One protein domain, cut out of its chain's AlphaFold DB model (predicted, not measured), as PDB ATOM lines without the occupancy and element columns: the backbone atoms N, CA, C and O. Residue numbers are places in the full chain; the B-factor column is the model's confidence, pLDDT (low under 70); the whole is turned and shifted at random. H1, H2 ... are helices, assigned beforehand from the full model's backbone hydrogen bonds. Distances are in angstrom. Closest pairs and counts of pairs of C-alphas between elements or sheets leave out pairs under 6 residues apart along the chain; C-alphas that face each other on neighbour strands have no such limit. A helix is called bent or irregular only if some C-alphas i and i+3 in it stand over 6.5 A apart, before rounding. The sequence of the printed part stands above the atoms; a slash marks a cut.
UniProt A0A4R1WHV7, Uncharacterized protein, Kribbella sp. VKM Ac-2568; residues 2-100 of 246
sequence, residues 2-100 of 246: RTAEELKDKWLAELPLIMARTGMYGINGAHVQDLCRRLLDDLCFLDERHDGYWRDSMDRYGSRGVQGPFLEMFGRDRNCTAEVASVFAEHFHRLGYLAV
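Overview. This is residues 2 to 100 of the 246 residues of an uncharacterized protein of Kribbella sp. VKM Ac-2568 (UniProt A0A4R1WHV7). H3 and H6 lie side by side, running the same way, and H1 runs the opposite way along one side of this pair, making a three-helix bundle. H5 extends the body beyond the first residues of H3, and the stretch with little H4 passes along the side away from H1. The 99 printed residues hold six named helices, H1 to H6 in order, and no named strand: the class is all helix. The whole is compact, with a radius of gyration of the C-alphas of 13.6 A and spans of 43 by 29 by 23 A.

Along the chain. H1, residues 4 to 20, begins at C-alpha 4 (-23.093, 43.567, 1.740) and measures 25.3 A; it is irregular, only just, with C-alphas 13 and 16 6.8 A apart. H2 is residues 22 to 25. H3, residues 29 to 46, measures 25.6 A. H4 is residues 53 to 56 and H5 residues 67 to 74. H6, residues 81 to 94, measures 20.3 A and ends at C-alpha 94 (-35.380, 46.769, 19.151).

Arrangement. H3 is the hub. It touches H6 at a shallow tilt of 17 degrees, the same way; the closest C-alphas, Gly 29 and Thr 81, are 4.2 A apart. H1 touches H3 with residues 4 to 11 alone, opposite ways at 28 degrees, a shallow tilt, closest at C-alphas Lys 8 and Leu 43, 6.6 A. H1 touches H6 with residue 19 alone. H2 touches H6, and H3 only at the corner, only just, with 3 pairs of C-alphas within 8 A. H5 only just touches H3, also with 3 pairs. H4 is near H3. Every O i to N i+4 pair is within hydrogen-bond range in H3 and H5, 11 of 13 in H1 and 9 of 10 in H6; H2 and H4 are too short for one.

Size, cuts and confidence. The C-alphas farthest apart, Arg 2 and Met 73, are 44.1 A apart. The printed part has no cut and no long link. Residues 77 to 78 are under 70 in pLDDT.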
ATOM      1  N   ARG A   2     -17.174  39.499  -1.534       77.19
ATOM      2  CA  ARG A   2     -18.310  39.243  -0.640       77.19
ATOM      3  C   ARG A   2     -19.343  40.361  -0.777       77.19
ATOM      4  O   ARG A   2     -18.934  41.501  -1.008       77.19
ATOM      5  N   THR A   3     -20.630  40.047  -0.692       90.25
ATOM      6  CA  THR A   3     -21.708  41.046  -0.791       90.25
ATOM      7  C   THR A   3     -21.946  41.741   0.554       90.25
ATOM      8  O   THR A   3     -21.498  41.274   1.601       90.25
ATOM      9  N   ALA A   4     -22.643  42.878   0.529       89.31
ATOM     10  CA  ALA A   4     -23.093  43.567   1.740       89.31
ATOM     11  C   ALA A   4     -24.016  42.678   2.599       89.31
ATOM     12  O   ALA A   4     -23.917  42.673   3.822       89.31
ATOM     13  N   GLU A   5     -24.852  41.871   1.945       91.88
ATOM     14  CA  GLU A   5     -25.765  40.918   2.581       91.88
ATOM     15  C   GLU A   5     -25.007  39.786   3.292       91.88
ATOM     16  O   GLU A   5     -25.253  39.523   4.463       91.88
ATOM     17  N   GLU A   6     -23.974  39.217   2.659       93.06
ATOM     18  CA  GLU A   6     -23.115  38.208   3.296       93.06
ATOM     19  C   GLU A   6     -22.377  38.753   4.533       93.06
ATOM     20  O   GLU A   6     -22.086  38.010   5.474       93.06
ATOM     21  N   LEU A   7     -22.029  40.044   4.533       92.56
ATOM     22  CA  LEU A   7     -21.420  40.696   5.693       92.56
ATOM     23  C   LEU A   7     -22.442  40.904   6.817       92.56
ATOM     24  O   LEU A   7     -22.125  40.617   7.973       92.56
ATOM     25  N   LYS A   8     -23.660  41.339   6.473       94.44
ATOM     26  CA  LYS A   8     -24.777  41.477   7.415       94.44
ATOM     27  C   LYS A   8     -25.089  40.144   8.091       94.44
ATOM     28  O   LYS A   8     -25.086  40.079   9.318       94.44
ATOM     29  N   ASP A   9     -25.269  39.079   7.314       95.19
ATOM     30  CA  ASP A   9     -25.575  37.740   7.827       95.19
ATOM     31  C   ASP A   9     -24.492  37.233   8.776       95.19
ATOM     32  O   ASP A   9     -24.787  36.671   9.833       95.19
ATOM     33  N   LYS A  10     -23.220  37.482   8.435       94.25
ATOM     34  CA  LYS A  10     -22.102  37.153   9.318       94.25
ATOM     35  C   LYS A  10     -22.232  37.867  10.667       94.25
ATOM     36  O   LYS A  10     -22.061  37.225  11.700       94.25
ATOM     37  N   TRP A  11     -22.492  39.173  10.673       95.00
ATOM     38  CA  TRP A  11     -22.607  39.928  11.922       95.00
ATOM     39  C   TRP A  11     -23.817  39.509  12.745       95.00
ATOM     40  O   TRP A  11     -23.677  39.306  13.949       95.00
ATOM     41  N   LEU A  12     -24.970  39.297  12.109       96.62
ATOM     42  CA  LEU A  12     -26.164  38.792  12.786       96.62
ATOM     43  C   LEU A  12     -25.910  37.423  13.434       96.62
ATOM     44  O   LEU A  12     -26.329  37.194  14.567       96.62
ATOM     45  N   ALA A  13     -25.155  36.542  12.771       95.62
ATOM     46  CA  ALA A  13     -24.761  35.251  13.333       95.62
ATOM     47  C   ALA A  13     -23.759  35.364  14.502       95.62
ATOM     48  O   ALA A  13     -23.720  34.487  15.366       95.62
ATOM     49  N   GLU A  14     -22.947  36.426  14.556       94.56
ATOM     50  CA  GLU A  14     -21.994  36.666  15.649       94.56
ATOM     51  C   GLU A  14     -22.656  37.271  16.900       94.56
ATOM     52  O   GLU A  14     -22.178  37.017  18.009       94.56
ATOM     53  N   LEU A  15     -23.761  38.019  16.766       96.12
ATOM     54  CA  LEU A  15     -24.401  38.718  17.892       96.12
ATOM     55  C   LEU A  15     -24.743  37.803  19.084       96.12
ATOM     56  O   LEU A  15     -24.333  38.140  20.199       96.12
ATOM     57  N   PRO A  16     -25.397  36.634  18.914       96.06
ATOM     58  CA  PRO A  16     -25.680  35.744  20.041       96.06
ATOM     59  C   PRO A  16     -24.411  35.262  20.757       96.06
ATOM     60  O   PRO A  16     -24.404  35.115  21.977       96.06
ATOM     61  N   LEU A  17     -23.313  35.056  20.020       95.06
ATOM     62  CA  LEU A  17     -22.035  34.624  20.592       95.06
ATOM     63  C   LEU A  17     -21.391  35.733  21.427       95.06
ATOM     64  O   LEU A  17     -20.877  35.455  22.513       95.06
ATOM     65  N   ILE A  18     -21.456  36.979  20.944       95.44
ATOM     66  CA  ILE A  18     -20.975  38.158  21.671       95.44
ATOM     67  C   ILE A  18     -21.750  38.313  22.982       95.44
ATOM     68  O   ILE A  18     -21.131  38.481  24.031       95.44
ATOM     69  N   MET A  19     -23.083  38.192  22.941       96.81
ATOM     70  CA  MET A  19     -23.927  38.296  24.138       96.81
ATOM     71  C   MET A  19     -23.671  37.159  25.128       96.81
ATOM     72  O   MET A  19     -23.610  37.385  26.335       96.81
ATOM     73  N   ALA A  20     -23.475  35.933  24.644       94.88
ATOM     74  CA  ALA A  20     -23.276  34.772  25.505       94.88
ATOM     75  C   ALA A  20     -21.889  34.714  26.170       94.88
ATOM     76  O   ALA A  20     -21.733  33.994  27.159       94.88
ATOM     77  N   ARG A  21     -20.873  35.390  25.609       92.38
ATOM     78  CA  ARG A  21     -19.465  35.284  26.040       92.38
ATOM     79  C   ARG A  21     -18.730  36.619  25.959       92.38
ATOM     80  O   ARG A  21     -17.679  36.715  25.322       92.38
ATOM     81  N   THR A  22     -19.260  37.652  26.596       92.19
ATOM     82  CA  THR A  22     -18.766  39.032  26.451       92.19
ATOM     83  C   THR A  22     -17.276  39.157  26.770       92.19
ATOM     84  O   THR A  22     -16.547  39.827  26.036       92.19
ATOM     85  N   GLY A  23     -16.792  38.433  27.786       85.94
ATOM     86  CA  GLY A  23     -15.379  38.417  28.174       85.94
ATOM     87  C   GLY A  23     -14.413  37.892  27.099       85.94
ATOM     88  O   GLY A  23     -13.237  38.246  27.113       85.94
ATOM     89  N   MET A  24     -14.882  37.089  26.133       90.44
ATOM     90  CA  MET A  24     -14.053  36.647  24.998       90.44
ATOM     91  C   MET A  24     -13.857  37.739  23.941       90.44
ATOM     92  O   MET A  24     -12.877  37.706  23.200       90.44
ATOM     93  N   TYR A  25     -14.793  38.683  23.856       90.81
ATOM     94  CA  TYR A  25     -14.811  39.727  22.832       90.81
ATOM     95  C   TYR A  25     -14.328  41.082  23.356       90.81
ATOM     96  O   TYR A  25     -13.916  41.938  22.572       90.81
ATOM     97  N   GLY A  26     -14.331  41.281  24.675       89.38
ATOM     98  CA  GLY A  26     -13.810  42.482  25.308       89.38
ATOM     99  C   GLY A  26     -13.279  42.205  26.707       89.38
ATOM    100  O   GLY A  26     -13.922  41.547  27.516       89.38
ATOM    101  N   ILE A  27     -12.105  42.762  27.006       87.12
ATOM    102  CA  ILE A  27     -11.477  42.641  28.330       87.12
ATOM    103  C   ILE A  27     -12.117  43.561  29.377       87.12
ATOM    104  O   ILE A  27     -11.923  43.346  30.569       87.12
ATOM    105  N   ASN A  28     -12.847  44.595  28.949       90.75
ATOM    106  CA  ASN A  28     -13.526  45.551  29.819       90.75
ATOM    107  C   ASN A  28     -14.794  46.126  29.163       90.75
ATOM    108  O   ASN A  28     -15.024  45.947  27.961       90.75
ATOM    109  N   GLY A  29     -15.606  46.833  29.957       91.25
ATOM    110  CA  GLY A  29     -16.840  47.476  29.495       91.25
ATOM    111  C   GLY A  29     -16.626  48.442  28.324       91.25
ATOM    112  O   GLY A  29     -17.418  48.429  27.389       91.25
ATOM    113  N   ALA A  30     -15.529  49.210  28.307       92.12
ATOM    114  CA  ALA A  30     -15.199  50.117  27.199       92.12
ATOM    115  C   ALA A  30     -15.046  49.369  25.869       92.12
ATOM    116  O   ALA A  30     -15.598  49.778  24.852       92.12
ATOM    117  N   HIS A  31     -14.316  48.252  25.880       93.69
ATOM    118  CA  HIS A  31     -14.065  47.464  24.676       93.69
ATOM    119  C   HIS A  31     -15.352  46.832  24.144       93.69
ATOM    120  O   HIS A  31     -15.587  46.846  22.938       93.69
ATOM    121  N   VAL A  32     -16.197  46.310  25.040       95.25
ATOM    122  CA  VAL A  32     -17.511  45.767  24.668       95.25
ATOM    123  C   VAL A  32     -18.415  46.866  24.114       95.25
ATOM    124  O   VAL A  32     -19.054  46.653  23.085       95.25
ATOM    125  N   GLN A  33     -18.419  48.051  24.732       94.88
ATOM    126  CA  GLN A  33     -19.151  49.217  24.242       94.88
ATOM    127  C   GLN A  33     -18.707  49.588  22.825       94.88
ATOM    128  O   GLN A  33     -19.546  49.711  21.939       94.88
ATOM    129  N   ASP A  34     -17.405  49.728  22.577       95.06
ATOM    130  CA  ASP A  34     -16.890  50.094  21.254       95.06
ATOM    131  C   ASP A  34     -17.112  49.013  20.194       95.06
ATOM    132  O   ASP A  34     -17.292  49.331  19.017       95.06
ATOM    133  N   LEU A  35     -17.082  47.736  20.579       96.06
ATOM    134  CA  LEU A  35     -17.442  46.633  19.693       96.06
ATOM    135  C   LEU A  35     -18.921  46.706  19.300       96.06
ATOM    136  O   LEU A  35     -19.232  46.739  18.111       96.06
ATOM    137  N   CYS A  36     -19.823  46.769  20.282       96.31
ATOM    138  CA  CYS A  36     -21.263  46.770  20.033       96.31
ATOM    139  C   CYS A  36     -21.710  48.033  19.293       96.31
ATOM    140  O   CYS A  36     -22.517  47.946  18.373       96.31
ATOM    141  N   ARG A  37     -21.135  49.191  19.639       95.06
ATOM    142  CA  ARG A  37     -21.386  50.470  18.967       95.06
ATOM    143  C   ARG A  37     -21.051  50.400  17.478       95.06
ATOM    144  O   ARG A  37     -21.886  50.767  16.663       95.06
ATOM    145  N   ARG A  38     -19.869  49.878  17.127       94.69
ATOM    146  CA  ARG A  38     -19.459  49.706  15.723       94.69
ATOM    147  C   ARG A  38     -20.351  48.720  14.974       94.69
ATOM    148  O   ARG A  38     -20.748  49.007  13.857       94.69
ATOM    149  N   LEU A  39     -20.710  47.597  15.595       95.38
ATOM    150  CA  LEU A  39     -21.617  46.630  14.969       95.38
ATOM    151  C   LEU A  39     -23.013  47.216  14.727       95.38
ATOM    152  O   LEU A  39     -23.579  47.004  13.660       95.38
ATOM    153  N   LEU A  40     -23.565  47.973  15.682       95.12
ATOM    154  CA  LEU A  40     -24.826  48.694  15.480       95.12
ATOM    155  C   LEU A  40     -24.715  49.734  14.368       95.12
ATOM    156  O   LEU A  40     -25.622  49.819  13.542       95.12
ATOM    157  N   ASP A  41     -23.628  50.507  14.352       94.12
ATOM    158  CA  ASP A  41     -23.335  51.490  13.309       94.12
ATOM    159  C   ASP A  41     -23.344  50.850  11.926       94.12
ATOM    160  O   ASP A  41     -24.069  51.301  11.037       94.12
ATOM    161  N   ASP A  42     -22.588  49.767  11.769       94.25
ATOM    162  CA  ASP A  42     -22.443  49.094  10.492       94.25
ATOM    163  C   ASP A  42     -23.759  48.425  10.055       94.25
ATOM    164  O   ASP A  42     -24.155  48.551   8.898       94.25
ATOM    165  N   LEU A  43     -24.488  47.766  10.966       95.38
ATOM    166  CA  LEU A  43     -25.791  47.161  10.656       95.38
ATOM    167  C   LEU A  43     -26.837  48.215  10.273       95.38
ATOM    168  O   LEU A  43     -27.562  48.027   9.300       95.38
ATOM    169  N   CYS A  44     -26.904  49.337  10.995       94.25
ATOM    170  CA  CYS A  44     -27.804  50.438  10.644       94.25
ATOM    171  C   CYS A  44     -27.435  51.062   9.300       94.25
ATOM    172  O   CYS A  44     -28.329  51.388   8.525       94.25
ATOM    173  N   PHE A  45     -26.140  51.199   9.008       92.88
ATOM    174  CA  PHE A  45     -25.673  51.685   7.716       92.88
ATOM    175  C   PHE A  45     -26.083  50.746   6.574       92.88
ATOM    176  O   PHE A  45     -26.580  51.215   5.554       92.88
ATOM    177  N   LEU A  46     -25.921  49.430   6.755       93.38
ATOM    178  CA  LEU A  46     -26.330  48.427   5.767       93.38
ATOM    179  C   LEU A  46     -27.849  48.392   5.532       93.38
ATOM    180  O   LEU A  46     -28.270  48.097   4.418       93.38
ATOM    181  N   ASP A  47     -28.648  48.715   6.551       93.25
ATOM    182  CA  ASP A  47     -30.113  48.814   6.459       93.25
ATOM    183  C   ASP A  47     -30.613  50.214   6.069       93.25
ATOM    184  O   ASP A  47     -31.816  50.468   6.135       93.25
ATOM    185  N   GLU A  48     -29.712  51.131   5.699       92.31
ATOM    186  CA  GLU A  48     -30.030  52.524   5.339       92.31
ATOM    187  C   GLU A  48     -30.841  53.263   6.429       92.31
ATOM    188  O   GLU A  48     -31.654  54.152   6.160       92.31
ATOM    189  N   ARG A  49     -30.621  52.905   7.703       90.94
ATOM    190  CA  ARG A  49     -31.276  53.531   8.859       90.94
ATOM    191  C   ARG A  49     -30.484  54.751   9.310       90.94
ATOM    192  O   ARG A  49     -29.359  54.644   9.797       90.94
ATOM    193  N   HIS A  50     -31.101  55.921   9.175       80.00
ATOM    194  CA  HIS A  50     -30.477  57.216   9.462       80.00
ATOM    195  C   HIS A  50     -31.204  58.027  10.542       80.00
ATOM    196  O   HIS A  50     -30.893  59.199  10.734       80.00
ATOM    197  N   ASP A  51     -32.163  57.426  11.244       79.56
ATOM    198  CA  ASP A  51     -32.995  58.109  12.239       79.56
ATOM    199  C   ASP A  51     -32.253  58.463  13.538       79.56
ATOM    200  O   ASP A  51     -32.783  59.212  14.350       79.56
ATOM    201  N   GLY A  52     -31.034  57.949  13.741       79.44
ATOM    202  CA  GLY A  52     -30.193  58.273  14.898       79.44
ATOM    203  C   GLY A  52     -30.712  57.731  16.232       79.44
ATOM    204  O   GLY A  52     -30.002  57.831  17.230       79.44
ATOM    205  N   TYR A  53     -31.878  57.077  16.240       83.19
ATOM    206  CA  TYR A  53     -32.643  56.714  17.434       83.19
ATOM    207  C   TYR A  53     -31.794  56.066  18.529       83.19
ATOM    208  O   TYR A  53     -31.836  56.467  19.694       83.19
ATOM    209  N   TRP A  54     -31.001  55.052  18.170       86.44
ATOM    210  CA  TRP A  54     -30.238  54.323  19.177       86.44
ATOM    211  C   TRP A  54     -29.083  55.158  19.741       86.44
ATOM    212  O   TRP A  54     -28.741  54.970  20.904       86.44
ATOM    213  N   ARG A  55     -28.503  56.098  18.977       87.31
ATOM    214  CA  ARG A  55     -27.475  57.004  19.509       87.31
ATOM    215  C   ARG A  55     -28.085  57.968  20.513       87.31
ATOM    216  O   ARG A  55     -27.552  58.076  21.607       87.31
ATOM    217  N   ASP A  56     -29.216  58.576  20.172       87.06
ATOM    218  CA  ASP A  56     -29.907  59.523  21.052       87.06
ATOM    219  C   ASP A  56     -30.317  58.837  22.365       87.06
ATOM    220  O   ASP A  56     -30.158  59.376  23.456       87.06
ATOM    221  N   SER A  57     -30.745  57.572  22.290       85.50
ATOM    222  CA  SER A  57     -31.070  56.787  23.485       85.50
ATOM    223  C   SER A  57     -29.868  56.491  24.399       85.50
ATOM    224  O   SER A  57     -30.065  56.141  25.564       85.50
ATOM    225  N   MET A  58     -28.628  56.648  23.914       88.25
ATOM    226  CA  MET A  58     -27.414  56.487  24.724       88.25
ATOM    227  C   MET A  58     -27.087  57.725  25.562       88.25
ATOM    228  O   MET A  58     -26.306  57.611  26.510       88.25
ATOM    229  N   ASP A  59     -27.695  58.880  25.275       86.00
ATOM    230  CA  ASP A  59     -27.417  60.127  25.997       86.00
ATOM    231  C   ASP A  59     -27.737  60.013  27.495       86.00
ATOM    232  O   ASP A  59     -27.056  60.620  28.326       86.00
ATOM    233  N   ARG A  60     -28.685  59.136  27.867       85.75
ATOM    234  CA  ARG A  60     -29.042  58.831  29.267       85.75
ATOM    235  C   ARG A  60     -27.888  58.271  30.114       85.75
ATOM    236  O   ARG A  60     -28.000  58.242  31.336       85.75
ATOM    237  N   TYR A  61     -26.796  57.817  29.490       88.06
ATOM    238  CA  TYR A  61     -25.596  57.307  30.171       88.06
ATOM    239  C   TYR A  61     -24.462  58.344  30.280       88.06
ATOM    240  O   TYR A  61     -23.417  58.070  30.876       88.06
ATOM    241  N   GLY A  62     -24.649  59.541  29.717       87.88
ATOM    242  CA  GLY A  62     -23.693  60.641  29.788       87.88
ATOM    243  C   GLY A  62     -22.412  60.440  28.966       87.88
ATOM    244  O   GLY A  62     -22.254  59.508  28.179       87.88
ATOM    245  N   SER A  63     -21.444  61.340  29.165       88.38
ATOM    246  CA  SER A  63     -20.249  61.472  28.308       88.38
ATOM    247  C   SER A  63     -19.272  60.293  28.355       88.38
ATOM    248  O   SER A  63     -18.438  60.144  27.463       88.38
ATOM    249  N   ARG A  64     -19.357  59.445  29.386       88.19
ATOM    250  CA  ARG A  64     -18.550  58.219  29.506       88.19
ATOM    251  C   ARG A  64     -19.213  57.005  28.842       88.19
ATOM    252  O   ARG A  64     -18.616  55.926  28.824       88.19
ATOM    253  N   GLY A  65     -20.402  57.187  28.268       90.62
ATOM    254  CA  GLY A  65     -21.223  56.123  27.704       90.62
ATOM    255  C   GLY A  65     -21.700  55.133  28.764       90.62
ATOM    256  O   GLY A  65     -21.522  55.338  29.964       90.62
ATOM    257  N   VAL A  66     -22.276  54.027  28.298       92.38
ATOM    258  CA  VAL A  66     -22.909  52.982  29.115       92.38
ATOM    259  C   VAL A  66     -22.026  52.500  30.265       92.38
ATOM    260  O   VAL A  66     -22.514  52.319  31.375       92.38
ATOM    261  N   GLN A  67     -20.722  52.318  30.040       92.31
ATOM    262  CA  GLN A  67     -19.820  51.849  31.098       92.31
ATOM    263  C   GLN A  67     -19.665  52.834  32.268       92.31
ATOM    264  O   GLN A  67     -19.347  52.416  33.379       92.31
ATOM    265  N   GLY A  68     -19.830  54.139  32.021       91.69
ATOM    266  CA  GLY A  68     -19.496  55.203  32.964       91.69
ATOM    267  C   GLY A  68     -20.230  55.061  34.295       91.69
ATOM    268  O   GLY A  68     -19.556  54.956  35.324       91.69
ATOM    269  N   PRO A  69     -21.573  54.996  34.277       91.75
ATOM    270  CA  PRO A  69     -22.366  54.796  35.484       91.75
ATOM    271  C   PRO A  69     -22.029  53.499  36.238       91.75
ATOM    272  O   PRO A  69     -21.908  53.516  37.460       91.75
ATOM    273  N   PHE A  70     -21.774  52.386  35.539       90.62
ATOM    274  CA  PHE A  70     -21.380  51.130  36.197       90.62
ATOM    275  C   PHE A  70     -20.046  51.247  36.938       90.62
ATOM    276  O   PHE A  70     -19.922  50.782  38.072       90.62
ATOM    277  N   LEU A  71     -19.049  51.883  36.316       89.69
ATOM    278  CA  LEU A  71     -17.731  52.078  36.923       89.69
ATOM    279  C   LEU A  71     -17.781  53.027  38.121       89.69
ATOM    280  O   LEU A  71     -17.016  52.857  39.066       89.69
ATOM    281  N   GLU A  72     -18.653  54.032  38.074       88.56
ATOM    282  CA  GLU A  72     -18.868  54.948  39.191       88.56
ATOM    283  C   GLU A  72     -19.514  54.254  40.390       88.56
ATOM    284  O   GLU A  72     -19.136  54.524  41.525       88.56
ATOM    285  N   MET A  73     -20.440  53.325  40.151       85.69
ATOM    286  CA  MET A  73     -21.154  52.647  41.232       85.69
ATOM    287  C   MET A  73     -20.403  51.464  41.832       85.69
ATOM    288  O   MET A  73     -20.437  51.276  43.043       85.69
ATOM    289  N   PHE A  74     -19.751  50.648  41.006       83.56
ATOM    290  CA  PHE A  74     -19.178  49.373  41.452       83.56
ATOM    291  C   PHE A  74     -17.652  49.325  41.385       83.56
ATOM    292  O   PHE A  74     -17.052  48.310  41.740       83.56
ATOM    293  N   GLY A  75     -17.017  50.423  40.971       81.06
ATOM    294  CA  GLY A  75     -15.570  50.530  40.857       81.06
ATOM    295  C   GLY A  75     -15.009  49.900  39.580       81.06
ATOM    296  O   GLY A  75     -15.686  49.201  38.825       81.06
ATOM    297  N   ARG A  76     -13.725  50.174  39.320       70.81
ATOM    298  CA  ARG A  76     -13.040  49.756  38.083       70.81
ATOM    299  C   ARG A  76     -12.656  48.281  38.055       70.81
ATOM    300  O   ARG A  76     -12.550  47.708  36.974       70.81
ATOM    301  N   ASP A  77     -12.501  47.672  39.223       63.41
ATOM    302  CA  ASP A  77     -12.001  46.302  39.354       63.41
ATOM    303  C   ASP A  77     -13.065  45.244  39.019       63.41
ATOM    304  O   ASP A  77     -12.750  44.070  38.848       63.41
ATOM    305  N   ARG A  78     -14.332  45.653  38.877       69.19
ATOM    306  CA  ARG A  78     -15.489  44.754  38.747       69.19
ATOM    307  C   ARG A  78     -16.001  44.552  37.319       69.19
ATOM    308  O   ARG A  78     -17.120  44.094  37.143       69.19
ATOM    309  N   ASN A  79     -15.184  44.896  36.322       75.38
ATOM    310  CA  ASN A  79     -15.376  44.625  34.893       75.38
ATOM    311  C   ASN A  79     -16.851  44.553  34.412       75.38
ATOM    312  O   ASN A  79     -17.453  43.481  34.361       75.38
ATOM    313  N   CYS A  80     -17.418  45.685  33.989       89.69
ATOM    314  CA  CYS A  80     -18.833  45.815  33.610       89.69
ATOM    315  C   CYS A  80     -19.188  45.319  32.186       89.69
ATOM    316  O   CYS A  80     -20.043  45.894  31.511       89.69
ATOM    317  N   THR A  81     -18.499  44.291  31.675       93.25
ATOM    318  CA  THR A  81     -18.697  43.788  30.297       93.25
ATOM    319  C   THR A  81     -20.112  43.272  30.046       93.25
ATOM    320  O   THR A  81     -20.711  43.637  29.035       93.25
ATOM    321  N   ALA A  82     -20.647  42.450  30.950       93.69
ATOM    322  CA  ALA A  82     -21.973  41.851  30.818       93.69
ATOM    323  C   ALA A  82     -23.078  42.912  30.907       93.69
ATOM    324  O   ALA A  82     -24.028  42.898  30.126       93.69
ATOM    325  N   GLU A  83     -22.933  43.875  31.817       94.12
ATOM    326  CA  GLU A  83     -23.879  44.973  31.975       94.12
ATOM    327  C   GLU A  83     -23.919  45.854  30.730       94.12
ATOM    328  O   GLU A  83     -24.997  46.117  30.196       94.12
ATOM    329  N   VAL A  84     -22.752  46.250  30.218       95.06
ATOM    330  CA  VAL A  84     -22.657  47.024  28.978       95.06
ATOM    331  C   VAL A  84     -23.269  46.251  27.812       95.06
ATOM    332  O   VAL A  84     -24.124  46.790  27.115       95.06
ATOM    333  N   ALA A  85     -22.893  44.986  27.614       96.69
ATOM    334  CA  ALA A  85     -23.455  44.161  26.546       96.69
ATOM    335  C   ALA A  85     -24.978  44.031  26.648       96.69
ATOM    336  O   ALA A  85     -25.652  44.093  25.625       96.69
ATOM    337  N   SER A  86     -25.536  43.919  27.859       96.38
ATOM    338  CA  SER A  86     -26.988  43.836  28.051       96.38
ATOM    339  C   SER A  86     -27.731  45.083  27.563       96.38
ATOM    340  O   SER A  86     -28.769  44.958  26.917       96.38
ATOM    341  N   VAL A  87     -27.158  46.275  27.768       95.12
ATOM    342  CA  VAL A  87     -27.715  47.533  27.244       95.12
ATOM    343  C   VAL A  87     -27.654  47.576  25.723       95.12
ATOM    344  O   VAL A  87     -28.548  48.118  25.091       95.12
ATOM    345  N   PHE A  88     -26.627  46.996  25.105       95.94
ATOM    346  CA  PHE A  88     -26.569  46.895  23.648       95.94
ATOM    347  C   PHE A  88     -27.497  45.815  23.089       95.94
ATOM    348  O   PHE A  88     -28.063  46.026  22.016       95.94
ATOM    349  N   ALA A  89     -27.700  44.706  23.812       97.06
ATOM    350  CA  ALA A  89     -28.666  43.667  23.459       97.06
ATOM    351  C   ALA A  89     -30.051  44.287  23.251       97.06
ATOM    352  O   ALA A  89     -30.589  44.158  22.152       97.06
ATOM    353  N   GLU A  90     -30.518  45.060  24.242       95.50
ATOM    354  CA  GLU A  90     -31.082  46.398  24.028       95.50
ATOM    355  C   GLU A  90     -31.510  46.821  22.603       95.50
ATOM    356  O   GLU A  90     -32.509  46.487  21.965       95.50
ATOM    357  N   HIS A  91     -30.640  47.640  22.050       94.44
ATOM    358  CA  HIS A  91     -30.837  48.252  20.759       94.44
ATOM    359  C   HIS A  91     -30.767  47.232  19.623       94.44
ATOM    360  O   HIS A  91     -31.497  47.393  18.648       94.44
ATOM    361  N   PHE A  92     -29.978  46.156  19.745       95.81
ATOM    362  CA  PHE A  92     -29.963  45.107  18.723       95.81
ATOM    363  C   PHE A  92     -31.341  44.462  18.551       95.81
ATOM    364  O   PHE A  92     -31.798  44.310  17.422       95.81
ATOM    365  N   HIS A  93     -32.035  44.115  19.632       95.25
ATOM    366  CA  HIS A  93     -33.363  43.507  19.532       95.25
ATOM    367  C   HIS A  93     -34.416  44.501  19.053       95.25
ATOM    368  O   HIS A  93     -35.174  44.175  18.145       95.25
ATOM    369  N   ARG A  94     -34.427  45.733  19.589       92.25
ATOM    370  CA  ARG A  94     -35.380  46.769  19.151       92.25
ATOM    371  C   ARG A  94     -35.270  47.079  17.662       92.25
ATOM    372  O   ARG A  94     -36.263  47.406  17.025       92.25
ATOM    373  N   LEU A  95     -34.069  46.961  17.101       92.88
ATOM    374  CA  LEU A  95     -33.823  47.152  15.675       92.88
ATOM    375  C   LEU A  95     -34.053  45.877  14.841       92.88
ATOM    376  O   LEU A  95     -33.959  45.942  13.614       92.88
ATOM    377  N   GLY A  96     -34.385  44.747  15.469       93.81
ATOM    378  CA  GLY A  96     -34.646  43.467  14.806       93.81
ATOM    379  C   GLY A  96     -33.391  42.656  14.461       93.81
ATOM    380  O   GLY A  96     -33.474  41.710  13.685       93.81
ATOM    381  N   TYR A  97     -32.229  43.014  15.010       96.31
ATOM    382  CA  TYR A  97     -30.953  42.326  14.774       96.31
ATOM    383  C   TYR A  97     -30.687  41.177  15.749       96.31
ATOM    384  O   TYR A  97     -29.893  40.291  15.444       96.31
ATOM    385  N   LEU A  98     -31.331  41.182  16.917       96.69
ATOM    386  CA  LEU A  98     -31.181  40.140  17.931       96.69
ATOM    387  C   LEU A  98     -32.542  39.544  18.295       96.69
ATOM    388  O   LEU A  98     -33.439  40.243  18.767       96.69
ATOM    389  N   ALA A  99     -32.685  38.239  18.082       94.94
ATOM    390  CA  ALA A  99     -33.827  37.481  18.574       94.94
ATOM    391  C   ALA A  99     -33.673  37.193  20.075       94.94
ATOM    392  O   ALA A  99     -32.558  37.067  20.582       94.94
ATOM    393  N   VAL A 100     -34.805  37.074  20.760       95.75
ATOM    394  CA  VAL A 100     -34.892  36.640  22.158       95.75
ATOM    395  C   VAL A 100     -35.653  35.324  22.225       95.75
ATOM    396  O   VAL A 100     -36.505  35.058  21.375       95.75
TER     397      VAL A 100